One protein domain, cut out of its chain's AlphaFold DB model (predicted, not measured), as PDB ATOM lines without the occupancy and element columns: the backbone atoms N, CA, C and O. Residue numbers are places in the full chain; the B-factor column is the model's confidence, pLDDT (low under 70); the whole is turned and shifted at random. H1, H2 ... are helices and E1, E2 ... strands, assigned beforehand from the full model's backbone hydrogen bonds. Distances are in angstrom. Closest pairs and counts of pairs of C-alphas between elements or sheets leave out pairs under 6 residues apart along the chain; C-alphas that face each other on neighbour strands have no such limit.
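Overview. This is residues 3 to 106 of the 121 residues of the protein "FBA_3 domain-containing protein" of Arabidopsis thaliana (UniProt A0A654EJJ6). With little regular structure, the model shows one small, strongly twisted sheet, E3-E4-E5-E6, with the hairpin E1 and E2 set off at one end and residues 89 to 106, including H1, sticking out as a tail at the other. The printed part has 104 residues, 41 in six named strands, then one named helix; the class is mixed. Both sheets are antiparallel. It is extended, radius of gyration of the C-alphas 20.4 A, spanning 66 by 45 by 21 A.

Along the chain. E1, residues 3 to 6, begins at C-alpha 3 (-22.559, 27.427, 45.301). E2 is 11 to 14, E3 31 to 36, E4 42 to 46, E5 54 to 59, E6 64 to 69, 16.5 A. H1, 96 to 105, 14.8 A, ends at C-alpha 105 (-82.427, 34.379, 41.673).

Arrangement. N 3 and O 13 of E1 and E2 are 2.9 A apart. E2 and E3 are apart. E3 to E6 form a meander, each strand the antiparallel neighbour of the one before: N 34 and O 43, N 44 and O 56, N 57 and O 66 are each 2.9 A apart. H1, every O i to N i+4 pair within hydrogen-bond range, is not on this sheet.

Size, cuts and confidence. The printed part has no cut. Links E2 to E3 and E6 to H1 are long. Residues 21, 25 to 27, 76 to 79 and 96 to 106 have pLDDT under 70.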
ATOM      1  N   VAL A   3     -21.788  28.617  45.663       91.44
ATOM      2  CA  VAL A   3     -22.559  27.427  45.301       91.44
ATOM      3  C   VAL A   3     -22.036  26.279  46.146       91.44
ATOM      4  O   VAL A   3     -20.824  26.096  46.248       91.44
ATOM      5  N   LEU A   4     -22.953  25.561  46.786       95.12
ATOM      6  CA  LEU A   4     -22.660  24.327  47.503       95.12
ATOM      7  C   LEU A   4     -22.679  23.190  46.481       95.12
ATOM      8  O   LEU A   4     -23.747  22.842  45.986       95.12
ATOM      9  N   GLU A   5     -21.505  22.670  46.137       94.31
ATOM     10  CA  GLU A   5     -21.353  21.604  45.133       94.31
ATOM     11  C   GLU A   5     -21.710  20.240  45.724       94.31
ATOM     12  O   GLU A   5     -22.355  19.410  45.085       94.31
ATOM     13  N   ASP A   6     -21.293  20.020  46.970       95.69
ATOM     14  CA  ASP A   6     -21.493  18.772  47.690       95.69
ATOM     15  C   ASP A   6     -21.824  19.080  49.152       95.69
ATOM     16  O   ASP A   6     -21.027  19.661  49.892       95.69
ATOM     17  N   VAL A   7     -23.034  18.693  49.557       95.12
ATOM     18  CA  VAL A   7     -23.552  18.913  50.911       95.12
ATOM     19  C   VAL A   7     -22.842  18.025  51.933       95.12
ATOM     20  O   VAL A   7     -22.616  18.462  53.057       95.12
ATOM     21  N   GLU A   8     -22.486  16.791  51.566       96.88
ATOM     22  CA  GLU A   8     -21.856  15.832  52.481       96.88
ATOM     23  C   GLU A   8     -20.405  16.211  52.770       96.88
ATOM     24  O   GLU A   8     -19.930  16.047  53.894       96.88
ATOM     25  N   LYS A   9     -19.708  16.729  51.754       96.50
ATOM     26  CA  LYS A   9     -18.320  17.191  51.878       96.50
ATOM     27  C   LYS A   9     -18.192  18.648  52.311       96.50
ATOM     28  O   LYS A   9     -17.079  19.094  52.578       96.50
ATOM     29  N   GLU A  10     -19.307  19.375  52.379       94.62
ATOM     30  CA  GLU A  10     -19.342  20.802  52.707       94.62
ATOM     31  C   GLU A  10     -18.482  21.642  51.734       94.62
ATOM     32  O   GLU A  10     -17.802  22.598  52.113       94.62
ATOM     33  N   GLU A  11     -18.489  21.265  50.451       97.38
ATOM     34  CA  GLU A  11     -17.659  21.879  49.410       97.38
ATOM     35  C   GLU A  11     -18.361  23.082  48.771       97.38
ATOM     36  O   GLU A  11     -19.420  22.960  48.152       97.38
ATOM     37  N   TRP A  12     -17.732  24.255  48.877       97.25
ATOM     38  CA  TRP A  12     -18.264  25.512  48.355       97.25
ATOM     39  C   TRP A  12     -17.384  26.098  47.251       97.25
ATOM     40  O   TRP A  12     -16.195  26.353  47.458       97.25
ATOM     41  N   THR A  13     -17.996  26.444  46.120       95.38
ATOM     42  CA  THR A  13     -17.337  27.172  45.031       95.38
ATOM     43  C   THR A  13     -17.773  28.631  45.020       95.38
ATOM     44  O   THR A  13     -18.962  28.960  45.075       95.38
ATOM     45  N   ARG A  14     -16.801  29.541  44.911       95.00
ATOM     46  CA  ARG A  14     -17.064  30.977  44.777       95.00
ATOM     47  C   ARG A  14     -17.068  31.397  43.312       95.00
ATOM     48  O   ARG A  14     -16.032  31.365  42.653       95.00
ATOM     49  N   TYR A  15     -18.196  31.935  42.867       90.88
ATOM     50  CA  TYR A  15     -18.360  32.548  41.553       90.88
ATOM     51  C   TYR A  15     -18.420  34.071  41.653       90.88
ATOM     52  O   TYR A  15     -19.155  34.635  42.474       90.88
ATOM     53  N   ALA A  16     -17.657  34.737  40.792       90.44
ATOM     54  CA  ALA A  16     -17.711  36.177  40.593       90.44
ATOM     55  C   ALA A  16     -18.259  36.454  39.192       90.44
ATOM     56  O   ALA A  16     -17.736  35.938  38.209       90.44
ATOM     57  N   TYR A  17     -19.306  37.270  39.125       86.25
ATOM     58  CA  TYR A  17     -19.950  37.652  37.876       86.25
ATOM     59  C   TYR A  17     -19.836  39.157  37.708       86.25
ATOM     60  O   TYR A  17     -20.094  39.916  38.643       86.25
ATOM     61  N   THR A  18     -19.434  39.579  36.516       83.38
ATOM     62  CA  THR A  18     -19.363  40.993  36.164       83.38
ATOM     63  C   THR A  18     -20.668  41.383  35.492       83.38
ATOM     64  O   THR A  18     -20.965  40.932  34.385       83.38
ATOM     65  N   LEU A  19     -21.443  42.231  36.161       76.62
ATOM     66  CA  LEU A  19     -22.589  42.879  35.542       76.62
ATOM     67  C   LEU A  19     -22.066  44.002  34.647       76.62
ATOM     68  O   LEU A  19     -21.182  44.758  35.041       76.62
ATOM     69  N   ARG A  20     -22.566  44.067  33.416       76.56
ATOM     70  CA  ARG A  20     -22.143  45.091  32.464       76.56
ATOM     71  C   ARG A  20     -22.851  46.428  32.733       76.56
ATOM     72  O   ARG A  20     -23.989  46.397  33.216       76.56
ATOM     73  N   PRO A  21     -22.237  47.572  32.378       68.38
ATOM     74  CA  PRO A  21     -22.831  48.896  32.578       68.38
ATOM     75  C   PRO A  21     -24.204  49.061  31.915       68.38
ATOM     76  O   PRO A  21     -25.076  49.744  32.444       68.38
ATOM     77  N   GLU A  22     -24.448  48.382  30.789       73.69
ATOM     78  CA  GLU A  22     -25.715  48.493  30.053       73.69
ATOM     79  C   GLU A  22     -26.913  47.925  30.828       73.69
ATOM     80  O   GLU A  22     -28.063  48.196  30.486       73.69
ATOM     81  N   ASN A  23     -26.659  47.155  31.888       71.88
ATOM     82  CA  ASN A  23     -27.704  46.516  32.669       71.88
ATOM     83  C   ASN A  23     -28.403  47.472  33.647       71.88
ATOM     84  O   ASN A  23     -29.381  47.055  34.264       71.88
ATOM     85  N   LYS A  24     -27.933  48.723  33.796       70.62
ATOM     86  CA  LYS A  24     -28.522  49.773  34.660       70.62
ATOM     87  C   LYS A  24     -28.704  49.379  36.133       70.62
ATOM     88  O   LYS A  24     -29.518  49.965  36.841       70.62
ATOM     89  N   VAL A  25     -27.984  48.364  36.609       69.62
ATOM     90  CA  VAL A  25     -28.094  47.907  38.005       69.62
ATOM     91  C   VAL A  25     -27.535  48.956  38.959       69.62
ATOM     92  O   VAL A  25     -28.116  49.183  40.009       69.62
ATOM     93  N   GLU A  26     -26.452  49.628  38.566       67.25
ATOM     94  CA  GLU A  26     -25.822  50.696  39.356       67.25
ATOM     95  C   GLU A  26     -26.719  51.937  39.487       67.25
ATOM     96  O   GLU A  26     -26.676  52.608  40.511       67.25
ATOM     97  N   ASP A  27     -27.593  52.184  38.506       69.25
ATOM     98  CA  ASP A  27     -28.579  53.275  38.531       69.25
ATOM     99  C   ASP A  27     -29.800  52.955  39.422       69.25
ATOM    100  O   ASP A  27     -30.737  53.750  39.535       69.25
ATOM    101  N   ASN A  28     -29.846  51.757  40.014       71.94
ATOM    102  CA  ASN A  28     -30.930  51.311  40.876       71.94
ATOM    103  C   ASN A  28     -30.438  51.164  42.316       71.94
ATOM    104  O   ASN A  28     -29.805  50.175  42.681       71.94
ATOM    105  N   ASP A  29     -30.824  52.119  43.161       72.50
ATOM    106  CA  ASP A  29     -30.583  52.026  44.598       72.50
ATOM    107  C   ASP A  29     -31.254  50.773  45.184       72.50
ATOM    108  O   ASP A  29     -32.444  50.531  44.966       72.50
ATOM    109  N   TYR A  30     -30.486  49.998  45.956       81.56
ATOM    110  CA  TYR A  30     -30.954  48.884  46.789       81.56
ATOM    111  C   TYR A  30     -31.804  47.832  46.053       81.56
ATOM    112  O   TYR A  30     -33.017  47.708  46.257       81.56
ATOM    113  N   VAL A  31     -31.145  47.019  45.226       88.38
ATOM    114  CA  VAL A  31     -31.751  45.837  44.598       88.38
ATOM    115  C   VAL A  31     -31.500  44.594  45.458       88.38
ATOM    116  O   VAL A  31     -30.382  44.355  45.912       88.38
ATOM    117  N   TYR A  32     -32.535  43.780  45.663       90.81
ATOM    118  CA  TYR A  32     -32.490  42.580  46.499       90.81
ATOM    119  C   TYR A  32     -32.852  41.340  45.694       90.81
ATOM    120  O   TYR A  32     -33.592  41.437  44.719       90.81
ATOM    121  N   VAL A  33     -32.374  40.170  46.127       93.69
ATOM    122  CA  VAL A  33     -32.870  38.884  45.618       93.69
ATOM    123  C   VAL A  33     -34.312  38.711  46.086       93.69
ATOM    124  O   VAL A  33     -34.573  38.717  47.288       93.69
ATOM    125  N   VAL A  34     -35.234  38.557  45.140       95.62
ATOM    126  CA  VAL A  34     -36.673  38.395  45.416       95.62
ATOM    127  C   VAL A  34     -37.182  36.984  45.119       95.62
ATOM    128  O   VAL A  34     -38.316  36.658  45.453       95.62
ATOM    129  N   GLY A  35     -36.344  36.133  44.524       96.31
ATOM    130  CA  GLY A  35     -36.637  34.724  44.287       96.31
ATOM    131  C   GLY A  35     -35.806  34.143  43.151       96.31
ATOM    132  O   GLY A  35     -34.823  34.744  42.709       96.31
ATOM    133  N   ALA A  36     -36.225  32.975  42.676       96.06
ATOM    134  CA  ALA A  36     -35.670  32.327  41.498       96.06
ATOM    135  C   ALA A  36     -36.796  31.735  40.642       96.06
ATOM    136  O   ALA A  36     -37.827  31.329  41.179       96.06
ATOM    137  N   THR A  37     -36.609  31.718  39.326       96.25
ATOM    138  CA  THR A  37     -37.542  31.080  38.384       96.25
ATOM    139  C   THR A  37     -37.357  29.558  38.381       96.25
ATOM    140  O   THR A  37     -36.301  29.056  38.774       96.25
ATOM    141  N   ALA A  38     -38.341  28.806  37.870       95.56
ATOM    142  CA  ALA A  38     -38.196  27.361  37.651       95.56
ATOM    143  C   ALA A  38     -37.033  27.000  36.703       95.56
ATOM    144  O   ALA A  38     -36.479  25.906  36.787       95.56
ATOM    145  N   SER A  39     -36.642  27.922  35.819       93.62
ATOM    146  CA  SER A  39     -35.482  27.811  34.924       93.62
ATOM    147  C   SER A  39     -34.144  28.149  35.591       93.62
ATOM    148  O   SER A  39     -33.108  28.068  34.932       93.62
ATOM    149  N   GLY A  40     -34.133  28.508  36.878       93.44
ATOM    150  CA  GLY A  40     -32.912  28.763  37.642       93.44
ATOM    151  C   GLY A  40     -32.348  30.178  37.500       93.44
ATOM    152  O   GLY A  40     -31.198  30.417  37.870       93.44
ATOM    153  N   GLU A  41     -33.121  31.136  36.980       95.88
ATOM    154  CA  GLU A  41     -32.701  32.537  36.971       95.88
ATOM    155  C   GLU A  41     -32.934  33.164  38.342       95.88
ATOM    156  O   GLU A  41     -34.021  33.063  38.908       95.88
ATOM    157  N   ILE A  42     -31.926  33.863  38.856       95.25
ATOM    158  CA  ILE A  42     -32.038  34.627  40.097       95.25
ATOM    159  C   ILE A  42     -32.698  35.960  39.765       95.25
ATOM    160  O   ILE A  42     -32.227  36.690  38.888       95.25
ATOM    161  N   VAL A  43     -33.779  36.279  40.471       96.00
ATOM    162  CA  VAL A  43     -34.550  37.500  40.240       96.00
ATOM    163  C   VAL A  43     -34.155  38.557  41.257       96.00
ATOM    164  O   VAL A  43     -34.158  38.303  42.466       96.00
ATOM    165  N   PHE A  44     -33.857  39.758  40.766       93.88
ATOM    166  CA  PHE A  44     -33.553  40.919  41.589       93.88
ATOM    167  C   PHE A  44     -34.542  42.052  41.336       93.88
ATOM    168  O   PHE A  44     -34.895  42.317  40.187       93.88
ATOM    169  N   ALA A  45     -34.959  42.754  42.388       92.44
ATOM    170  CA  ALA A  45     -35.788  43.951  42.261       92.44
ATOM    171  C   ALA A  45     -35.710  44.851  43.513       92.44
ATOM    172  O   ALA A  45     -35.166  44.459  44.550       92.44
ATOM    173  N   LYS A  46     -36.240  46.076  43.414       89.81
ATOM    174  CA  LYS A  46     -36.320  47.050  44.523       89.81
ATOM    175  C   LYS A  46     -37.425  46.683  45.515       89.81
ATOM    176  O   LYS A  46     -38.453  46.151  45.126       89.81
ATOM    177  N   GLN A  47     -37.304  47.031  46.792       87.81
ATOM    178  CA  GLN A  47     -38.421  46.825  47.740       87.81
ATOM    179  C   GLN A  47     -39.565  47.838  47.570       87.81
ATOM    180  O   GLN A  47     -40.711  47.537  47.900       87.81
ATOM    181  N   ASN A  48     -39.257  49.013  47.017       86.25
ATOM    182  CA  ASN A  48     -40.197  50.115  46.858       86.25
ATOM    183  C   ASN A  48     -40.492  50.375  45.380       86.25
ATOM    184  O   ASN A  48     -39.577  50.418  44.554       86.25
ATOM    185  N   ALA A  49     -41.763  50.600  45.065       85.69
ATOM    186  CA  ALA A  49     -42.232  50.910  43.722       85.69
ATOM    187  C   ALA A  49     -42.172  52.423  43.454       85.69
ATOM    188  O   ALA A  49     -43.078  53.160  43.835       85.69
ATOM    189  N   TYR A  50     -41.118  52.874  42.775       85.50
ATOM    190  CA  TYR A  50     -40.994  54.223  42.215       85.50
ATOM    191  C   TYR A  50     -40.217  54.179  40.898       85.50
ATOM    192  O   TYR A  50     -39.470  53.232  40.636       85.50
ATOM    193  N   LYS A  51     -40.410  55.190  40.046       86.12
ATOM    194  CA  LYS A  51     -39.730  55.252  38.750       86.12
ATOM    195  C   LYS A  51     -38.240  55.624  38.892       86.12
ATOM    196  O   LYS A  51     -37.928  56.507  39.682       86.12
ATOM    197  N   PRO A  52     -37.347  55.033  38.077       85.12
ATOM    198  CA  PRO A  52     -37.596  53.871  37.230       85.12
ATOM    199  C   PRO A  52     -37.624  52.578  38.062       85.12
ATOM    200  O   PRO A  52     -36.837  52.400  39.001       85.12
ATOM    201  N   PHE A  53     -38.519  51.661  37.687       88.25
ATOM    202  CA  PHE A  53     -38.687  50.384  38.370       88.25
ATOM    203  C   PHE A  53     -38.287  49.232  37.457       88.25
ATOM    204  O   PHE A  53     -38.952  48.956  36.456       88.25
ATOM    205  N   TYR A  54     -37.199  48.559  37.814       91.56
ATOM    206  CA  TYR A  54     -36.655  47.442  37.056       91.56
ATOM    207  C   TYR A  54     -36.773  46.131  37.834       91.56
ATOM    208  O   TYR A  54     -36.579  46.091  39.051       91.56
ATOM    209  N   VAL A  55     -37.040  45.056  37.096       93.31
ATOM    210  CA  VAL A  55     -36.854  43.673  37.539       93.31
ATOM    211  C   VAL A  55     -35.734  43.070  36.704       93.31
ATOM    212  O   VAL A  55     -35.726  43.199  35.477       93.31
ATOM    213  N   PHE A  56     -34.786  42.418  37.364       93.81
ATOM    214  CA  PHE A  56     -33.627  41.817  36.725       93.81
ATOM    215  C   PHE A  56     -33.674  40.296  36.825       93.81
ATOM    216  O   PHE A  56     -33.942  39.762  37.899       93.81
ATOM    217  N   TYR A  57     -33.347  39.609  35.733       94.81
ATOM    218  CA  TYR A  57     -33.254  38.150  35.666       94.81
ATOM    219  C   TYR A  57     -31.821  37.757  35.332       94.81
ATOM    220  O   TYR A  57     -31.306  38.098  34.265       94.81
ATOM    221  N   PHE A  58     -31.159  37.062  36.249       93.62
ATOM    222  CA  PHE A  58     -29.772  36.649  36.091       93.62
ATOM    223  C   PHE A  58     -29.663  35.145  35.875       93.62
ATOM    224  O   PHE A  58     -30.046  34.360  36.739       93.62
ATOM    225  N   SER A  59     -29.059  34.747  34.759       93.50
ATOM    226  CA  SER A  59     -28.695  33.358  34.494       93.50
ATOM    227  C   SER A  59     -27.223  33.149  34.839       93.50
ATOM    228  O   SER A  59     -26.339  33.658  34.146       93.50
ATOM    229  N   ALA A  60     -26.959  32.381  35.898       90.19
ATOM    230  CA  ALA A  60     -25.605  32.034  36.332       90.19
ATOM    231  C   ALA A  60     -24.867  31.155  35.309       90.19
ATOM    232  O   ALA A  60     -23.674  31.346  35.083       90.19
ATOM    233  N   GLU A  61     -25.592  30.238  34.659       89.94
ATOM    234  CA  GLU A  61     -25.060  29.349  33.619       89.94
ATOM    235  C   GLU A  61     -24.573  30.130  32.398       89.94
ATOM    236  O   GLU A  61     -23.507  29.858  31.850       89.94
ATOM    237  N   ARG A  62     -25.361  31.123  31.969       90.50
ATOM    238  CA  ARG A  62     -25.069  31.929  30.776       90.50
ATOM    239  C   ARG A  62     -24.239  33.168  31.091       90.50
ATOM    240  O   ARG A  62     -23.735  33.805  30.171       90.50
ATOM    241  N   ASN A  63     -24.113  33.514  32.373       89.38
ATOM    242  CA  ASN A  63     -23.556  34.777  32.847       89.38
ATOM    243  C   ASN A  63     -24.202  35.986  32.139       89.38
ATOM    244  O   ASN A  63     -23.528  36.874  31.614       89.38
ATOM    245  N   THR A  64     -25.534  35.983  32.080       89.88
ATOM    246  CA  THR A  64     -26.326  37.043  31.448       89.88
ATOM    247  C   THR A  64     -27.287  37.651  32.447       89.88
ATOM    248  O   THR A  64     -27.904  36.931  33.231       89.88
ATOM    249  N   LEU A  65     -27.460  38.965  32.363       91.75
ATOM    250  CA  LEU A  65     -28.462  39.707  33.110       91.75
ATOM    251  C   LEU A  65     -29.440  40.339  32.119       91.75
ATOM    252  O   LEU A  65     -29.019  41.034  31.198       91.75
ATOM    253  N   LEU A  66     -30.729  40.087  32.308       92.25
ATOM    254  CA  LEU A  66     -31.809  40.745  31.585       92.25
ATOM    255  C   LEU A  66     -32.441  41.794  32.497       92.25
ATOM    256  O   LEU A  66     -32.860  41.463  33.603       92.25
ATOM    257  N   SER A  67     -32.552  43.030  32.015       92.00
ATOM    258  CA  SER A  67     -33.209  44.132  32.724       92.00
ATOM    259  C   SER A  67     -34.564  44.424  32.081       92.00
ATOM    260  O   SER A  67     -34.630  44.727  30.889       92.00
ATOM    261  N   VAL A  68     -35.643  44.354  32.861       91.50
ATOM    262  CA  VAL A  68     -37.015  44.616  32.401       91.50
ATOM    263  C   VAL A  68     -37.576  45.812  33.154       91.50
ATOM    264  O   VAL A  68     -37.696  45.777  34.375       91.50
ATOM    265  N   GLU A  69     -37.922  46.877  32.433       91.50
ATOM    266  CA  GLU A  69     -38.574  48.046  33.028       91.50
ATOM    267  C   GLU A  69     -40.076  47.804  33.169       91.50
ATOM    268  O   GLU A  69     -40.767  47.564  32.177       91.50
ATOM    269  N   ILE A  70     -40.596  47.911  34.389       90.81
ATOM    270  CA  ILE A  70     -42.033  47.863  34.638       90.81
ATOM    271  C   ILE A  70     -42.588  49.280  34.529       90.81
ATOM    272  O   ILE A  70     -42.288  50.168  35.328       90.81
ATOM    273  N   GLN A  71     -43.424  49.483  33.517       89.56
ATOM    274  CA  GLN A  71     -44.134  50.739  33.307       89.56
ATOM    275  C   GLN A  71     -45.356  50.844  34.230       89.56
ATOM    276  O   GLN A  71     -45.872  49.847  34.726       89.56
ATOM    277  N   GLY A  72     -45.846  52.068  34.439       86.56
ATOM    278  CA  GLY A  72     -47.061  52.316  35.229       86.56
ATOM    279  C   GLY A  72     -46.861  52.352  36.748       86.56
ATOM    280  O   GLY A  72     -47.834  52.497  37.481       86.56
ATOM    281  N   VAL A  73     -45.617  52.275  37.226       84.00
ATOM    282  CA  VAL A  73     -45.272  52.505  38.637       84.00
ATOM    283  C   VAL A  73     -45.411  53.997  38.972       84.00
ATOM    284  O   VAL A  73     -45.078  54.841  38.140       84.00
ATOM    285  N   GLY A  74     -45.950  54.322  40.152       72.69
ATOM    286  CA  GLY A  74     -46.221  55.697  40.600       72.69
ATOM    287  C   GLY A  74     -44.974  56.591  40.695       72.69
ATOM    288  O   GLY A  74     -43.839  56.115  40.650       72.69
ATOM    289  N   GLU A  75     -45.189  57.905  40.790       72.25
ATOM    290  CA  GLU A  75     -44.107  58.889  40.953       72.25
ATOM    291  C   GLU A  75     -43.441  58.806  42.341       72.25
ATOM    292  O   GLU A  75     -44.032  58.291  43.289       72.25
ATOM    293  N   GLU A  76     -42.215  59.343  42.435       65.19
ATOM    294  CA  GLU A  76     -41.201  59.231  43.513       65.19
ATOM    295  C   GLU A  76     -41.667  59.400  44.971       65.19
ATOM    296  O   GLU A  76     -40.921  59.081  45.893       65.19
ATOM    297  N   TRP A  77     -42.879  59.891  45.214       59.25
ATOM    298  CA  TRP A  77     -43.295  60.400  46.521       59.25
ATOM    299  C   TRP A  77     -44.162  59.438  47.338       59.25
ATOM    300  O   TRP A  77     -44.480  59.737  48.490       59.25
ATOM    301  N   PHE A  78     -44.503  58.267  46.791       61.22
ATOM    302  CA  PHE A  78     -45.217  57.221  47.522       61.22
ATOM    303  C   PHE A  78     -44.416  55.918  47.510       61.22
ATOM    304  O   PHE A  78     -44.389  55.193  46.520       61.22
ATOM    305  N   TYR A  79     -43.773  55.603  48.639       68.25
ATOM    306  CA  TYR A  79     -43.131  54.307  48.858       68.25
ATOM    307  C   TYR A  79     -44.203  53.220  48.970       68.25
ATOM    308  O   TYR A  79     -44.682  52.889  50.055       68.25
ATOM    309  N   HIS A  80     -44.622  52.684  47.829       78.25
ATOM    310  CA  HIS A  80     -45.439  51.484  47.799       78.25
ATOM    311  C   HIS A  80     -44.532  50.275  48.009       78.25
ATOM    312  O   HIS A  80     -43.603  50.052  47.232       78.25
ATOM    313  N   ASN A  81     -44.811  49.498  49.054       84.06
ATOM    314  CA  ASN A  81     -44.151  48.215  49.257       84.06
ATOM    315  C   ASN A  81     -44.520  47.271  48.113       84.06
ATOM    316  O   ASN A  81     -45.699  47.137  47.771       84.06
ATOM    317  N   VAL A  82     -43.518  46.600  47.556       87.50
ATOM    318  CA  VAL A  82     -43.713  45.589  46.518       87.50
ATOM    319  C   VAL A  82     -43.552  44.203  47.122       87.50
ATOM    320  O   VAL A  82     -42.583  43.928  47.830       87.50
ATOM    321  N   TYR A  83     -44.500  43.321  46.815       90.94
ATOM    322  CA  TYR A  83     -44.435  41.906  47.161       90.94
ATOM    323  C   TYR A  83     -44.242  41.089  45.890       90.94
ATOM    324  O   TYR A  83     -44.968  41.267  44.913       90.94
ATOM    325  N   TYR A  84     -43.256  40.198  45.918       93.12
ATOM    326  CA  TYR A  84     -42.858  39.390  44.774       93.12
ATOM    327  C   TYR A  84     -43.301  37.948  44.972       93.12
ATOM    328  O   TYR A  84     -42.970  37.322  45.976       93.12
ATOM    329  N   PHE A  85     -44.014  37.419  43.983       94.19
ATOM    330  CA  PHE A  85     -44.368  36.008  43.884       94.19
ATOM    331  C   PHE A  85     -43.730  35.470  42.605       94.19
ATOM    332  O   PHE A  85     -44.359  35.410  41.549       94.19
ATOM    333  N   VAL A  86     -42.427  35.193  42.678       94.69
ATOM    334  CA  VAL A  86     -41.674  34.672  41.531       94.69
ATOM    335  C   VAL A  86     -42.210  33.286  41.180       94.69
ATOM    336  O   VAL A  86     -42.466  32.488  42.077       94.69
ATOM    337  N   ASP A  87     -42.391  33.026  39.883       91.62
ATOM    338  CA  ASP A  87     -42.932  31.762  39.360       91.62
ATOM    339  C   ASP A  87     -44.368  31.448  39.832       91.62
ATOM    340  O   ASP A  87     -44.797  30.297  39.911       91.62
ATOM    341  N   HIS A  88     -45.143  32.485  40.164       92.44
ATOM    342  CA  HIS A  88     -46.547  32.311  40.515       92.44
ATOM    343  C   HIS A  88     -47.381  31.873  39.305       92.44
ATOM    344  O   HIS A  88     -47.370  32.520  38.257       92.44
ATOM    345  N   VAL A  89     -48.161  30.806  39.489       89.62
ATOM    346  CA  VAL A  89     -49.136  30.308  38.516       89.62
ATOM    347  C   VAL A  89     -50.538  30.502  39.084       89.62
ATOM    348  O   VAL A  89     -50.881  29.933  40.121       89.62
ATOM    349  N   GLU A  90     -51.353  31.298  38.395       88.19
ATOM    350  CA  GLU A  90     -52.758  31.502  38.746       88.19
ATOM    351  C   GLU A  90     -53.628  30.346  38.225       88.19
ATOM    352  O   GLU A  90     -53.512  29.930  37.071       88.19
ATOM    353  N   ASP A  91     -54.555  29.857  39.054       88.12
ATOM    354  CA  ASP A  91     -55.632  28.960  38.621       88.12
ATOM    355  C   ASP A  91     -56.891  29.786  38.316       88.12
ATOM    356  O   ASP A  91     -57.656  30.149  39.210       88.12
ATOM    357  N   LEU A  92     -57.113  30.101  37.039       83.25
ATOM    358  CA  LEU A  92     -58.240  30.927  36.579       83.25
ATOM    359  C   LEU A  92     -59.554  30.141  36.430       83.25
ATOM    360  O   LEU A  92     -60.367  30.427  35.548       83.25
ATOM    361  N   ARG A  93     -59.801  29.127  37.263       84.31
ATOM    362  CA  ARG A  93     -61.081  28.403  37.259       84.31
ATOM    363  C   ARG A  93     -62.218  29.321  37.696       84.31
ATOM    364  O   ARG A  93     -62.463  29.544  38.877       84.31
ATOM    365  N   PHE A  94     -62.958  29.828  36.717       70.69
ATOM    366  CA  PHE A  94     -64.192  30.556  36.957       70.69
ATOM    367  C   PHE A  94     -65.313  29.569  37.312       70.69
ATOM    368  O   PHE A  94     -65.724  28.762  36.478       70.69
ATOM    369  N   ASP A  95     -65.855  29.660  38.529       70.94
ATOM    370  CA  ASP A  95     -67.090  28.971  38.927       70.94
ATOM    371  C   ASP A  95     -68.298  29.593  38.193       70.94
ATOM    372  O   ASP A  95     -69.109  30.329  38.763       70.94
ATOM    373  N   VAL A  96     -68.448  29.287  36.900       64.62
ATOM    374  CA  VAL A  96     -69.575  29.724  36.043       64.62
ATOM    375  C   VAL A  96     -70.934  29.378  36.676       64.62
ATOM    376  O   VAL A  96     -71.940  30.070  36.482       64.62
ATOM    377  N   MET A  97     -70.967  28.329  37.501       61.62
ATOM    378  CA  MET A  97     -72.175  27.860  38.167       61.62
ATOM    379  C   MET A  97     -72.732  28.884  39.171       61.62
ATOM    380  O   MET A  97     -73.944  29.090  39.199       61.62
ATOM    381  N   LYS A  98     -71.886  29.600  39.931       58.84
ATOM    382  CA  LYS A  98     -72.349  30.618  40.899       58.84
ATOM    383  C   LYS A  98     -72.981  31.831  40.217       58.84
ATOM    384  O   LYS A  98     -73.979  32.355  40.713       58.84
ATOM    385  N   THR A  99     -72.459  32.238  39.059       58.31
ATOM    386  CA  THR A  99     -73.017  33.353  38.281       58.31
ATOM    387  C   THR A  99     -74.419  33.019  37.774       58.31
ATOM    388  O   THR A  99     -75.309  33.864  37.834       58.31
ATOM    389  N   THR A 100     -74.660  31.769  37.370       55.22
ATOM    390  CA  THR A 100     -75.982  31.336  36.890       55.22
ATOM    391  C   THR A 100     -77.039  31.394  38.003       55.22
ATOM    392  O   THR A 100     -78.093  31.989  37.800       55.22
ATOM    393  N   TYR A 101     -76.747  30.903  39.218       54.91
ATOM    394  CA  TYR A 101     -77.681  31.015  40.356       54.91
ATOM    395  C   TYR A 101     -77.985  32.472  40.746       54.91
ATOM    396  O   TYR A 101     -79.124  32.802  41.083       54.91
ATOM    397  N   ALA A 102     -76.996  33.368  40.681       55.97
ATOM    398  CA  ALA A 102     -77.192  34.790  40.967       55.97
ATOM    399  C   ALA A 102     -78.043  35.500  39.894       55.97
ATOM    400  O   ALA A 102     -78.816  36.404  40.217       55.97
ATOM    401  N   VAL A 103     -77.936  35.080  38.629       56.47
ATOM    402  CA  VAL A 103     -78.749  35.610  37.522       56.47
ATOM    403  C   VAL A 103     -80.188  35.099  37.606       56.47
ATOM    404  O   VAL A 103     -81.118  35.882  37.440       56.47
ATOM    405  N   THR A 104     -80.397  33.820  37.930       58.00
ATOM    406  CA  THR A 104     -81.743  33.230  38.023       58.00
ATOM    407  C   THR A 104     -82.492  33.614  39.309       58.00
ATOM    408  O   THR A 104     -83.719  33.640  39.310       58.00
ATOM    409  N   SER A 105     -81.796  33.960  40.401       57.56
ATOM    410  CA  SER A 105     -82.427  34.379  41.673       57.56
ATOM    411  C   SER A 105     -82.866  35.848  41.723       57.56
ATOM    412  O   SER A 105     -83.627  36.226  42.615       57.56
ATOM    413  N   ARG A 106     -82.450  36.693  40.768       53.81
ATOM    414  CA  ARG A 106     -82.980  38.058  40.635       53.81
ATOM    415  C   ARG A 106     -84.358  38.016  39.972       53.81
ATOM    416  O   ARG A 106     -84.481  38.106  38.755       53.81
TER     417      ARG A 106